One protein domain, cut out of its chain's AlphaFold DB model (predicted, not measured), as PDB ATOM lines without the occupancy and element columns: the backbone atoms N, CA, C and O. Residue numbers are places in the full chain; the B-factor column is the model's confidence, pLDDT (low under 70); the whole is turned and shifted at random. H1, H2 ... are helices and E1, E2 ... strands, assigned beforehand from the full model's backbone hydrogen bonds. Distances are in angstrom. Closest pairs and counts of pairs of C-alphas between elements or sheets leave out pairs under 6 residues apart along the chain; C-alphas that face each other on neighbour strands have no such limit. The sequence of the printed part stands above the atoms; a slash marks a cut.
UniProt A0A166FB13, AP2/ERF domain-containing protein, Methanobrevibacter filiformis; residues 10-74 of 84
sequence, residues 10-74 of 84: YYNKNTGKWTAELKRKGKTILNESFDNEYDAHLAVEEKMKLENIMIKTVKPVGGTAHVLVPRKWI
ATOM      1  N   TYR A  10     179.343 211.113 195.117       94.44
ATOM      2  CA  TYR A  10     179.283 212.534 195.452       94.44
ATOM      3  C   TYR A  10     180.678 213.133 195.615       94.44
ATOM      4  O   TYR A  10     181.612 212.465 196.049       94.44
ATOM      5  N   TYR A  11     180.822 214.420 195.300       94.25
ATOM      6  CA  TYR A  11     182.074 215.134 195.532       94.25
ATOM      7  C   TYR A  11     182.196 215.568 196.998       94.25
ATOM      8  O   TYR A  11     181.349 216.306 197.513       94.25
ATOM      9  N   ASN A  12     183.256 215.128 197.672       93.19
ATOM     10  CA  ASN A  12     183.574 215.513 199.037       93.19
ATOM     11  C   ASN A  12     184.511 216.726 199.030       93.19
ATOM     12  O   ASN A  12     185.710 216.616 198.785       93.19
ATOM     13  N   LYS A  13     183.956 217.899 199.350       91.25
ATOM     14  CA  LYS A  13     184.698 219.170 199.352       91.25
ATOM     15  C   LYS A  13     185.816 219.232 200.395       91.25
ATOM     16  O   LYS A  13     186.764 219.978 200.194       91.25
ATOM     17  N   ASN A  14     185.721 218.460 201.479       92.56
ATOM     18  CA  ASN A  14     186.733 218.469 202.537       92.56
ATOM     19  C   ASN A  14     188.003 217.734 202.104       92.56
ATOM     20  O   ASN A  14     189.101 218.119 202.488       92.56
ATOM     21  N   THR A  15     187.853 216.669 201.316       91.25
ATOM     22  CA  THR A  15     188.979 215.873 200.810       91.25
ATOM     23  C   THR A  15     189.374 216.249 199.385       91.25
ATOM     24  O   THR A  15     190.435 215.839 198.924       91.25
ATOM     25  N   GLY A  16     188.524 216.996 198.676       94.44
ATOM     26  CA  GLY A  16     188.706 217.327 197.267       94.44
ATOM     27  C   GLY A  16     188.542 216.130 196.322       94.44
ATOM     28  O   GLY A  16     188.995 216.204 195.182       94.44
ATOM     29  N   LYS A  17     187.918 215.035 196.779       95.31
ATOM     30  CA  LYS A  17     187.806 213.761 196.047       95.31
ATOM     31  C   LYS A  17     186.354 213.364 195.787       95.31
ATOM     32  O   LYS A  17     185.441 213.765 196.509       95.31
ATOM     33  N   TRP A  18     186.152 212.519 194.785       96.12
ATOM     34  CA  TRP A  18     184.882 211.857 194.508       96.12
ATOM     35  C   TRP A  18     184.717 210.635 195.399       96.12
ATOM     36  O   TRP A  18     185.548 209.737 195.387       96.12
ATOM     37  N   THR A  19     183.654 210.582 196.188       95.81
ATOM     38  CA  THR A  19     183.376 209.467 197.092       95.81
ATOM     39  C   THR A  19     182.294 208.571 196.503       95.81
ATOM     40  O   THR A  19     181.221 209.048 196.135       95.81
ATOM     41  N   ALA A  20     182.583 207.271 196.442       96.19
ATOM     42  CA  ALA A  20     181.629 206.214 196.137       96.19
ATOM     43  C   ALA A  20     181.088 205.637 197.449       96.19
ATOM     44  O   ALA A  20     181.824 204.971 198.182       96.19
ATOM     45  N   GLU A  21     179.811 205.867 197.747       95.00
ATOM     46  CA  GLU A  21     179.157 205.357 198.951       95.00
ATOM     47  C   GLU A  21     177.964 204.474 198.592       95.00
ATOM     48  O   GLU A  21     176.920 204.956 198.157       95.00
ATOM     49  N   LEU A  22     178.084 203.172 198.853       92.50
ATOM     50  CA  LEU A  22     176.993 202.222 198.671       92.50
ATOM     51  C   LEU A  22     176.545 201.660 200.019       92.50
ATOM     52  O   LEU A  22     177.327 201.048 200.754       92.50
ATOM     53  N   LYS A  23     175.253 201.812 200.311       91.00
ATOM     54  CA  LYS A  23     174.591 201.271 201.502       91.00
ATOM     55  C   LYS A  23     173.571 200.210 201.105       91.00
ATOM     56  O   LYS A  23     172.759 200.415 200.206       91.00
ATOM     57  N   ARG A  24     173.572 199.078 201.810       85.06
ATOM     58  CA  ARG A  24     172.550 198.031 201.686       85.06
ATOM     59  C   ARG A  24     172.090 197.580 203.061       85.06
ATOM     60  O   ARG A  24     172.914 197.280 203.916       85.06
ATOM     61  N   LYS A  25     170.769 197.506 203.261       83.56
ATOM     62  CA  LYS A  25     170.146 197.084 204.532       83.56
ATOM     63  C   LYS A  25     170.725 197.824 205.756       83.56
ATOM     64  O   LYS A  25     171.023 197.212 206.772       83.56
ATOM     65  N   GLY A  26     170.963 199.131 205.621       85.00
ATOM     66  CA  GLY A  26     171.539 199.964 206.684       85.00
ATOM     67  C   GLY A  26     173.050 199.817 206.904       85.00
ATOM     68  O   GLY A  26     173.614 200.593 207.668       85.00
ATOM     69  N   LYS A  27     173.734 198.888 206.220       86.94
ATOM     70  CA  LYS A  27     175.191 198.716 206.301       86.94
ATOM     71  C   LYS A  27     175.885 199.333 205.090       86.94
ATOM     72  O   LYS A  27     175.509 199.073 203.945       86.94
ATOM     73  N   THR A  28     176.927 200.117 205.339       89.81
ATOM     74  CA  THR A  28     177.817 200.619 204.286       89.81
ATOM     75  C   THR A  28     178.689 199.476 203.773       89.81
ATOM     76  O   THR A  28     179.418 198.845 204.537       89.81
ATOM     77  N   ILE A  29     178.579 199.184 202.480       89.38
ATOM     78  CA  ILE A  29     179.294 198.093 201.803       89.38
ATOM     79  C   ILE A  29     180.398 198.600 200.865       89.38
ATOM     80  O   ILE A  29     181.293 197.825 200.515       89.38
ATOM     81  N   LEU A  30     180.357 199.881 200.492       92.50
ATOM     82  CA  LEU A  30     181.419 200.608 199.794       92.50
ATOM     83  C   LEU A  30     181.476 202.030 200.353       92.50
ATOM     84  O   LEU A  30     180.425 202.649 200.514       92.50
ATOM     85  N   ASN A  31     182.678 202.514 200.663       95.00
ATOM     86  CA  ASN A  31     182.938 203.900 201.046       95.00
ATOM     87  C   ASN A  31     184.395 204.237 200.720       95.00
ATOM     88  O   ASN A  31     185.271 204.150 201.580       95.00
ATOM     89  N   GLU A  32     184.655 204.536 199.455       95.12
ATOM     90  CA  GLU A  32     186.002 204.779 198.937       95.12
ATOM     91  C   GLU A  32     186.057 206.120 198.205       95.12
ATOM     92  O   GLU A  32     185.032 206.649 197.775       95.12
ATOM     93  N   SER A  33     187.251 206.709 198.115       95.44
ATOM     94  CA  SER A  33     187.470 208.021 197.495       95.44
ATOM     95  C   SER A  33     188.392 207.911 196.286       95.44
ATOM     96  O   SER A  33     189.412 207.232 196.343       95.44
ATOM     97  N   PHE A  34     188.049 208.637 195.230       95.31
ATOM     98  CA  PHE A  34     188.646 208.589 193.903       95.31
ATOM     99  C   PHE A  34     188.930 210.008 193.414       95.31
ATOM    100  O   PHE A  34     188.289 210.970 193.843       95.31
ATOM    101  N   ASP A  35     189.879 210.145 192.497       95.06
ATOM    102  CA  ASP A  35     190.210 211.448 191.916       95.06
ATOM    103  C   ASP A  35     189.243 211.829 190.778       95.06
ATOM    104  O   ASP A  35     189.063 213.010 190.481       95.06
ATOM    105  N   ASN A  36     188.550 210.843 190.200       94.88
ATOM    106  CA  ASN A  36     187.595 211.007 189.107       94.88
ATOM    107  C   ASN A  36     186.200 210.482 189.490       94.88
ATOM    108  O   ASN A  36     186.058 209.454 190.153       94.88
ATOM    109  N   GLU A  37     185.164 211.175 189.016       94.69
ATOM    110  CA  GLU A  37     183.761 210.804 189.204       94.69
ATOM    111  C   GLU A  37     183.445 209.446 188.564       94.69
ATOM    112  O   GLU A  37     182.747 208.618 189.153       94.69
ATOM    113  N   TYR A  38     183.982 209.203 187.366       94.69
ATOM    114  CA  TYR A  38     183.711 207.976 186.621       94.69
ATOM    115  C   TYR A  38     184.308 206.738 187.304       94.69
ATOM    116  O   TYR A  38     183.657 205.697 187.364       94.69
ATOM    117  N   ASP A  39     185.492 206.859 187.904       94.69
ATOM    118  CA  ASP A  39     186.124 205.753 188.635       94.69
ATOM    119  C   ASP A  39     185.326 205.403 189.898       94.69
ATOM    120  O   ASP A  39     185.083 204.228 190.184       94.69
ATOM    121  N   ALA A  40     184.822 206.422 190.606       95.50
ATOM    122  CA  ALA A  40     183.908 206.228 191.728       95.50
ATOM    123  C   ALA A  40     182.622 205.504 191.293       95.50
ATOM    124  O   ALA A  40     182.148 204.601 191.985       95.50
ATOM    125  N   HIS A  41     182.068 205.856 190.130       95.06
ATOM    126  CA  HIS A  41     180.909 205.170 189.561       95.06
ATOM    127  C   HIS A  41     181.201 203.698 189.229       95.06
ATOM    128  O   HIS A  41     180.415 202.824 189.607       95.06
ATOM    129  N   LEU A  42     182.335 203.405 188.585       94.44
ATOM    130  CA  LEU A  42     182.737 202.032 188.262       94.44
ATOM    131  C   LEU A  42     182.872 201.164 189.520       94.44
ATOM    132  O   LEU A  42     182.420 200.017 189.519       94.44
ATOM    133  N   ALA A  43     183.403 201.722 190.611       93.19
ATOM    134  CA  ALA A  43     183.503 201.024 191.890       93.19
ATOM    135  C   ALA A  43     182.123 200.657 192.472       93.19
ATOM    136  O   ALA A  43     181.933 199.548 192.985       93.19
ATOM    137  N   VAL A  44     181.129 201.551 192.366       94.00
ATOM    138  CA  VAL A  44     179.740 201.261 192.775       94.00
ATOM    139  C   VAL A  44     179.159 200.118 191.942       94.00
ATOM    140  O   VAL A  44     178.588 199.182 192.509       94.00
ATOM    141  N   GLU A  45     179.309 200.178 190.619       93.12
ATOM    142  CA  GLU A  45     178.790 199.167 189.691       93.12
ATOM    143  C   GLU A  45     179.398 197.785 189.951       93.12
ATOM    144  O   GLU A  45     178.680 196.783 190.047       93.12
ATOM    145  N   GLU A  46     180.719 197.718 190.117       89.81
ATOM    146  CA  GLU A  46     181.415 196.478 190.449       89.81
ATOM    147  C   GLU A  46     180.919 195.913 191.784       89.81
ATOM    148  O   GLU A  46     180.556 194.733 191.878       89.81
ATOM    149  N   LYS A  47     180.812 196.765 192.812       90.44
ATOM    150  CA  LYS A  47     180.328 196.339 194.124       90.44
ATOM    151  C   LYS A  47     178.895 195.816 194.062       90.44
ATOM    152  O   LYS A  47     178.609 194.759 194.629       90.44
ATOM    153  N   MET A  48     177.995 196.512 193.368       87.75
ATOM    154  CA  MET A  48     176.609 196.068 193.196       87.75
ATOM    155  C   MET A  48     176.526 194.711 192.492       87.75
ATOM    156  O   MET A  48     175.736 193.858 192.910       87.75
ATOM    157  N   LYS A  49     177.338 194.484 191.451       86.06
ATOM    158  CA  LYS A  49     177.396 193.194 190.745       86.06
ATOM    159  C   LYS A  49     177.808 192.065 191.686       86.06
ATOM    160  O   LYS A  49     177.113 191.053 191.736       86.06
ATOM    161  N   LEU A  50     178.869 192.253 192.472       79.88
ATOM    162  CA  LEU A  50     179.347 191.247 193.427       79.88
ATOM    163  C   LEU A  50     178.300 190.909 194.497       79.88
ATOM    164  O   LEU A  50     178.052 189.737 194.775       79.88
ATOM    165  N   GLU A  51     177.633 191.919 195.054       76.69
ATOM    166  CA  GLU A  51     176.566 191.720 196.044       76.69
ATOM    167  C   GLU A  51     175.331 191.027 195.451       76.69
ATOM    168  O   GLU A  51     174.687 190.213 196.110       76.69
ATOM    169  N   ASN A  52     174.976 191.327 194.198       70.69
ATOM    170  CA  ASN A  52     173.867 190.662 193.514       70.69
ATOM    171  C   ASN A  52     174.183 189.203 193.169       70.69
ATOM    172  O   ASN A  52     173.290 188.361 193.257       70.69
ATOM    173  N   ILE A  53     175.431 188.896 192.803       65.69
ATOM    174  CA  ILE A  53     175.886 187.520 192.583       65.69
ATOM    175  C   ILE A  53     175.798 186.734 193.894       65.69
ATOM    176  O   ILE A  53     175.150 185.693 193.909       65.69
ATOM    177  N   MET A  54     176.330 187.261 195.005       57.31
ATOM    178  CA  MET A  54     176.274 186.580 196.309       57.31
ATOM    179  C   MET A  54     174.846 186.237 196.760       57.31
ATOM    180  O   MET A  54     174.651 185.205 197.388       57.31
ATOM    181  N   ILE A  55     173.843 187.049 196.413       55.50
ATOM    182  CA  ILE A  55     172.435 186.761 196.743       55.50
ATOM    183  C   ILE A  55     171.816 185.722 195.793       55.50
ATOM    184  O   ILE A  55     171.005 184.905 196.224       55.50
ATOM    185  N   LYS A  56     172.165 185.737 194.499       52.81
ATOM    186  CA  LYS A  56     171.585 184.817 193.502       52.81
ATOM    187  C   LYS A  56     172.089 183.382 193.647       52.81
ATOM    188  O   LYS A  56     171.315 182.466 193.382       52.81
ATOM    189  N   THR A  57     173.325 183.174 194.099       48.06
ATOM    190  CA  THR A  57     173.889 181.825 194.283       48.06
ATOM    191  C   THR A  57     173.266 181.056 195.464       48.06
ATOM    192  O   THR A  57     173.603 179.900 195.680       48.06
ATOM    193  N   VAL A  58     172.317 181.644 196.205       53.78
ATOM    194  CA  VAL A  58     171.631 180.998 197.345       53.78
ATOM    195  C   VAL A  58     170.259 180.420 196.963       53.78
ATOM    196  O   VAL A  58     169.445 180.137 197.831       53.78
ATOM    197  N   LYS A  59     169.941 180.236 195.675       50.53
ATOM    198  CA  LYS A  59     168.713 179.519 195.288       50.53
ATOM    199  C   LYS A  59     169.017 178.028 195.119       50.53
ATOM    200  O   LYS A  59     169.614 177.672 194.104       50.53
ATOM    201  N   PRO A  60     168.641 177.162 196.078       48.19
ATOM    202  CA  PRO A  60     168.850 175.730 195.936       48.19
ATOM    203  C   PRO A  60     168.017 175.218 194.759       48.19
ATOM    204  O   PRO A  60     166.805 175.419 194.700       48.19
ATOM    205  N   VAL A  61     168.675 174.548 193.820       48.84
ATOM    206  CA  VAL A  61     168.008 173.703 192.829       48.84
ATOM    207  C   VAL A  61     168.339 172.278 193.239       48.84
ATOM    208  O   VAL A  61     169.461 171.833 193.043       48.84
ATOM    209  N   GLY A  62     167.386 171.601 193.885       50.81
ATOM    210  CA  GLY A  62     167.526 170.197 194.285       50.81
ATOM    211  C   GLY A  62     168.690 169.934 195.245       50.81
ATOM    212  O   GLY A  62     169.750 169.486 194.827       50.81
ATOM    213  N   GLY A  63     168.496 170.201 196.542       55.06
ATOM    214  CA  GLY A  63     169.349 169.710 197.642       55.06
ATOM    215  C   GLY A  63     170.818 170.164 197.674       55.06
ATOM    216  O   GLY A  63     171.482 169.956 198.684       55.06
ATOM    217  N   THR A  64     171.327 170.805 196.620       56.56
ATOM    218  CA  THR A  64     172.729 171.209 196.489       56.56
ATOM    219  C   THR A  64     172.818 172.724 196.341       56.56
ATOM    220  O   THR A  64     172.189 173.316 195.462       56.56
ATOM    221  N   ALA A  65     173.609 173.361 197.204       61.84
ATOM    222  CA  ALA A  65     173.939 174.777 197.113       61.84
ATOM    223  C   ALA A  65     175.382 174.922 196.620       61.84
ATOM    224  O   ALA A  65     176.317 174.423 197.245       61.84
ATOM    225  N   HIS A  66     175.574 175.625 195.508       58.00
ATOM    226  CA  HIS A  66     176.903 176.053 195.089       58.00
ATOM    227  C   HIS A  66     177.182 177.421 195.709       58.00
ATOM    228  O   HIS A  66     176.358 178.320 195.611       58.00
ATOM    229  N   VAL A  67     178.341 177.602 196.343       66.38
ATOM    230  CA  VAL A  67     178.740 178.892 196.927       66.38
ATOM    231  C   VAL A  67     179.987 179.389 196.212       66.38
ATOM    232  O   VAL A  67     180.999 178.696 196.147       66.38
ATOM    233  N   LEU A  68     179.920 180.605 195.668       64.94
ATOM    234  CA  LEU A  68     181.088 181.287 195.117       64.94
ATOM    235  C   LEU A  68     181.785 182.055 196.241       64.94
ATOM    236  O   LEU A  68     181.231 183.013 196.776       64.94
ATOM    237  N   VAL A  69     183.004 181.641 196.585       69.50
ATOM    238  CA  VAL A  69     183.809 182.279 197.634       69.50
ATOM    239  C   VAL A  69     184.803 183.260 196.995       69.50
ATOM    240  O   VAL A  69     185.594 182.858 196.138       69.50
ATOM    241  N   PRO A  70     184.808 184.550 197.386       69.00
ATOM    242  CA  PRO A  70     185.794 185.509 196.898       69.00
ATOM    243  C   PRO A  70     187.226 185.082 197.245       69.00
ATOM    244  O   PRO A  70     187.504 184.713 198.384       69.00
ATOM    245  N   ARG A  71     188.177 185.234 196.309       68.12
ATOM    246  CA  ARG A  71     189.590 184.836 196.515       68.12
ATOM    247  C   ARG A  71     190.234 185.431 197.774       68.12
ATOM    248  O   ARG A  71     191.039 184.773 198.417       68.12
ATOM    249  N   LYS A  72     189.841 186.642 198.176       73.25
ATOM    250  CA  LYS A  72     190.322 187.300 199.407       73.25
ATOM    251  C   LYS A  72     189.953 186.576 200.716       73.25
ATOM    252  O   LYS A  72     190.404 186.992 201.780       73.25
ATOM    253  N   TRP A  73     189.082 185.567 200.663       69.81
ATOM    254  CA  TRP A  73     188.667 184.760 201.817       69.81
ATOM    255  C   TRP A  73     189.359 183.393 201.866       69.81
ATOM    256  O   TRP A  73     189.131 182.637 202.804       69.81
ATOM    257  N   ILE A  74     190.230 183.081 200.899       76.00
ATOM    258  CA  ILE A  74     191.079 181.886 200.957       76.00
ATOM    259  C   ILE A  74     191.919 181.939 202.244       76.00
ATOM    260  O   ILE A  74     192.508 182.971 202.563       76.00
TER     261      ILE A  74
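Overview. This is residues 10 to 74 of the 84 residues of the protein "AP2/ERF domain-containing protein" of Methanobrevibacter filiformis (UniProt A0A166FB13). A small sheet of three strands, E1, E2 and E3, has one long helix, H1, running along one of its faces, while its other face is bare. After H1 a long tail with no named element, residues 57 to 74, runs on away from the sheet and then folds back; within it residues 59 to 64 stick out and, with H1, draw the model out lengthwise. The printed part has 65 residues with three named strands and one named helix, in the order E1 E2 E3 H1; the sheet's order is E1 - E2 - E3, all antiparallel, and the class is mixed, helices and strands. The whole is loose, with a radius of gyration of the C-alphas of 15.6 A, and the C-alphas span 52 by 25 by 19 A.

Arrangement. Strand E1, residues 10 to 12, and strand E2, residues 17 to 24, form a hairpin, antiparallel at 127 degrees between their directions. N 10 and O 19 are 3.0 A apart and N 12 and O 17 are 2.8 A apart, both within hydrogen-bond range. E2 and strand E3, residues 27 to 34, form a second hairpin, antiparallel at 165 degrees, with N 20 and O 32 at 2.9 A and N 34 and O 18 at 2.7 A within hydrogen-bond range. E1, E2 and E3 make a meander, each strand the antiparallel neighbour of the one before. E1 and E3 are the edge strands and are apart. Helix H1, residues 37 to 56, is on one face of this sheet, in two layers, one of strands and one of helix. Its height over the sheet is 9.1 A. It lies over E2 and E3 and runs along the strands, at 17 degrees to E2 on the local plane. The closest C-alphas of E2 and H1 are those of Ala 20 and Ala 40, 5.0 A apart; those of E3 and H1 are Phe 34 and Ala 40, 5.7 A apart. In H1 every O i to N i+4 pair is within hydrogen-bond range.

Along the chain. E1 begins at C-alpha 10, (179.283, 212.534, 195.452), and is 6.3 A long from first to last C-alpha. E2 is 22.6 A long and E3 20.8 A. H1 is 29.0 A long, from C-alpha 37 at (183.761, 210.804, 189.204) to C-alpha 56 at (171.585, 184.817, 193.502).

Size, cuts and confidence. The two C-alphas farthest apart are those of Asn 14 and Gly 62, 52.6 A. The printed part has no cut, and the links E1 to E2, E2 to E3 and E3 to H1 are tight. Residues 59 to 64 stand free. The mean pLDDT of the printed part is 80.7; residues 53 to 71 and residue 73 are under 70.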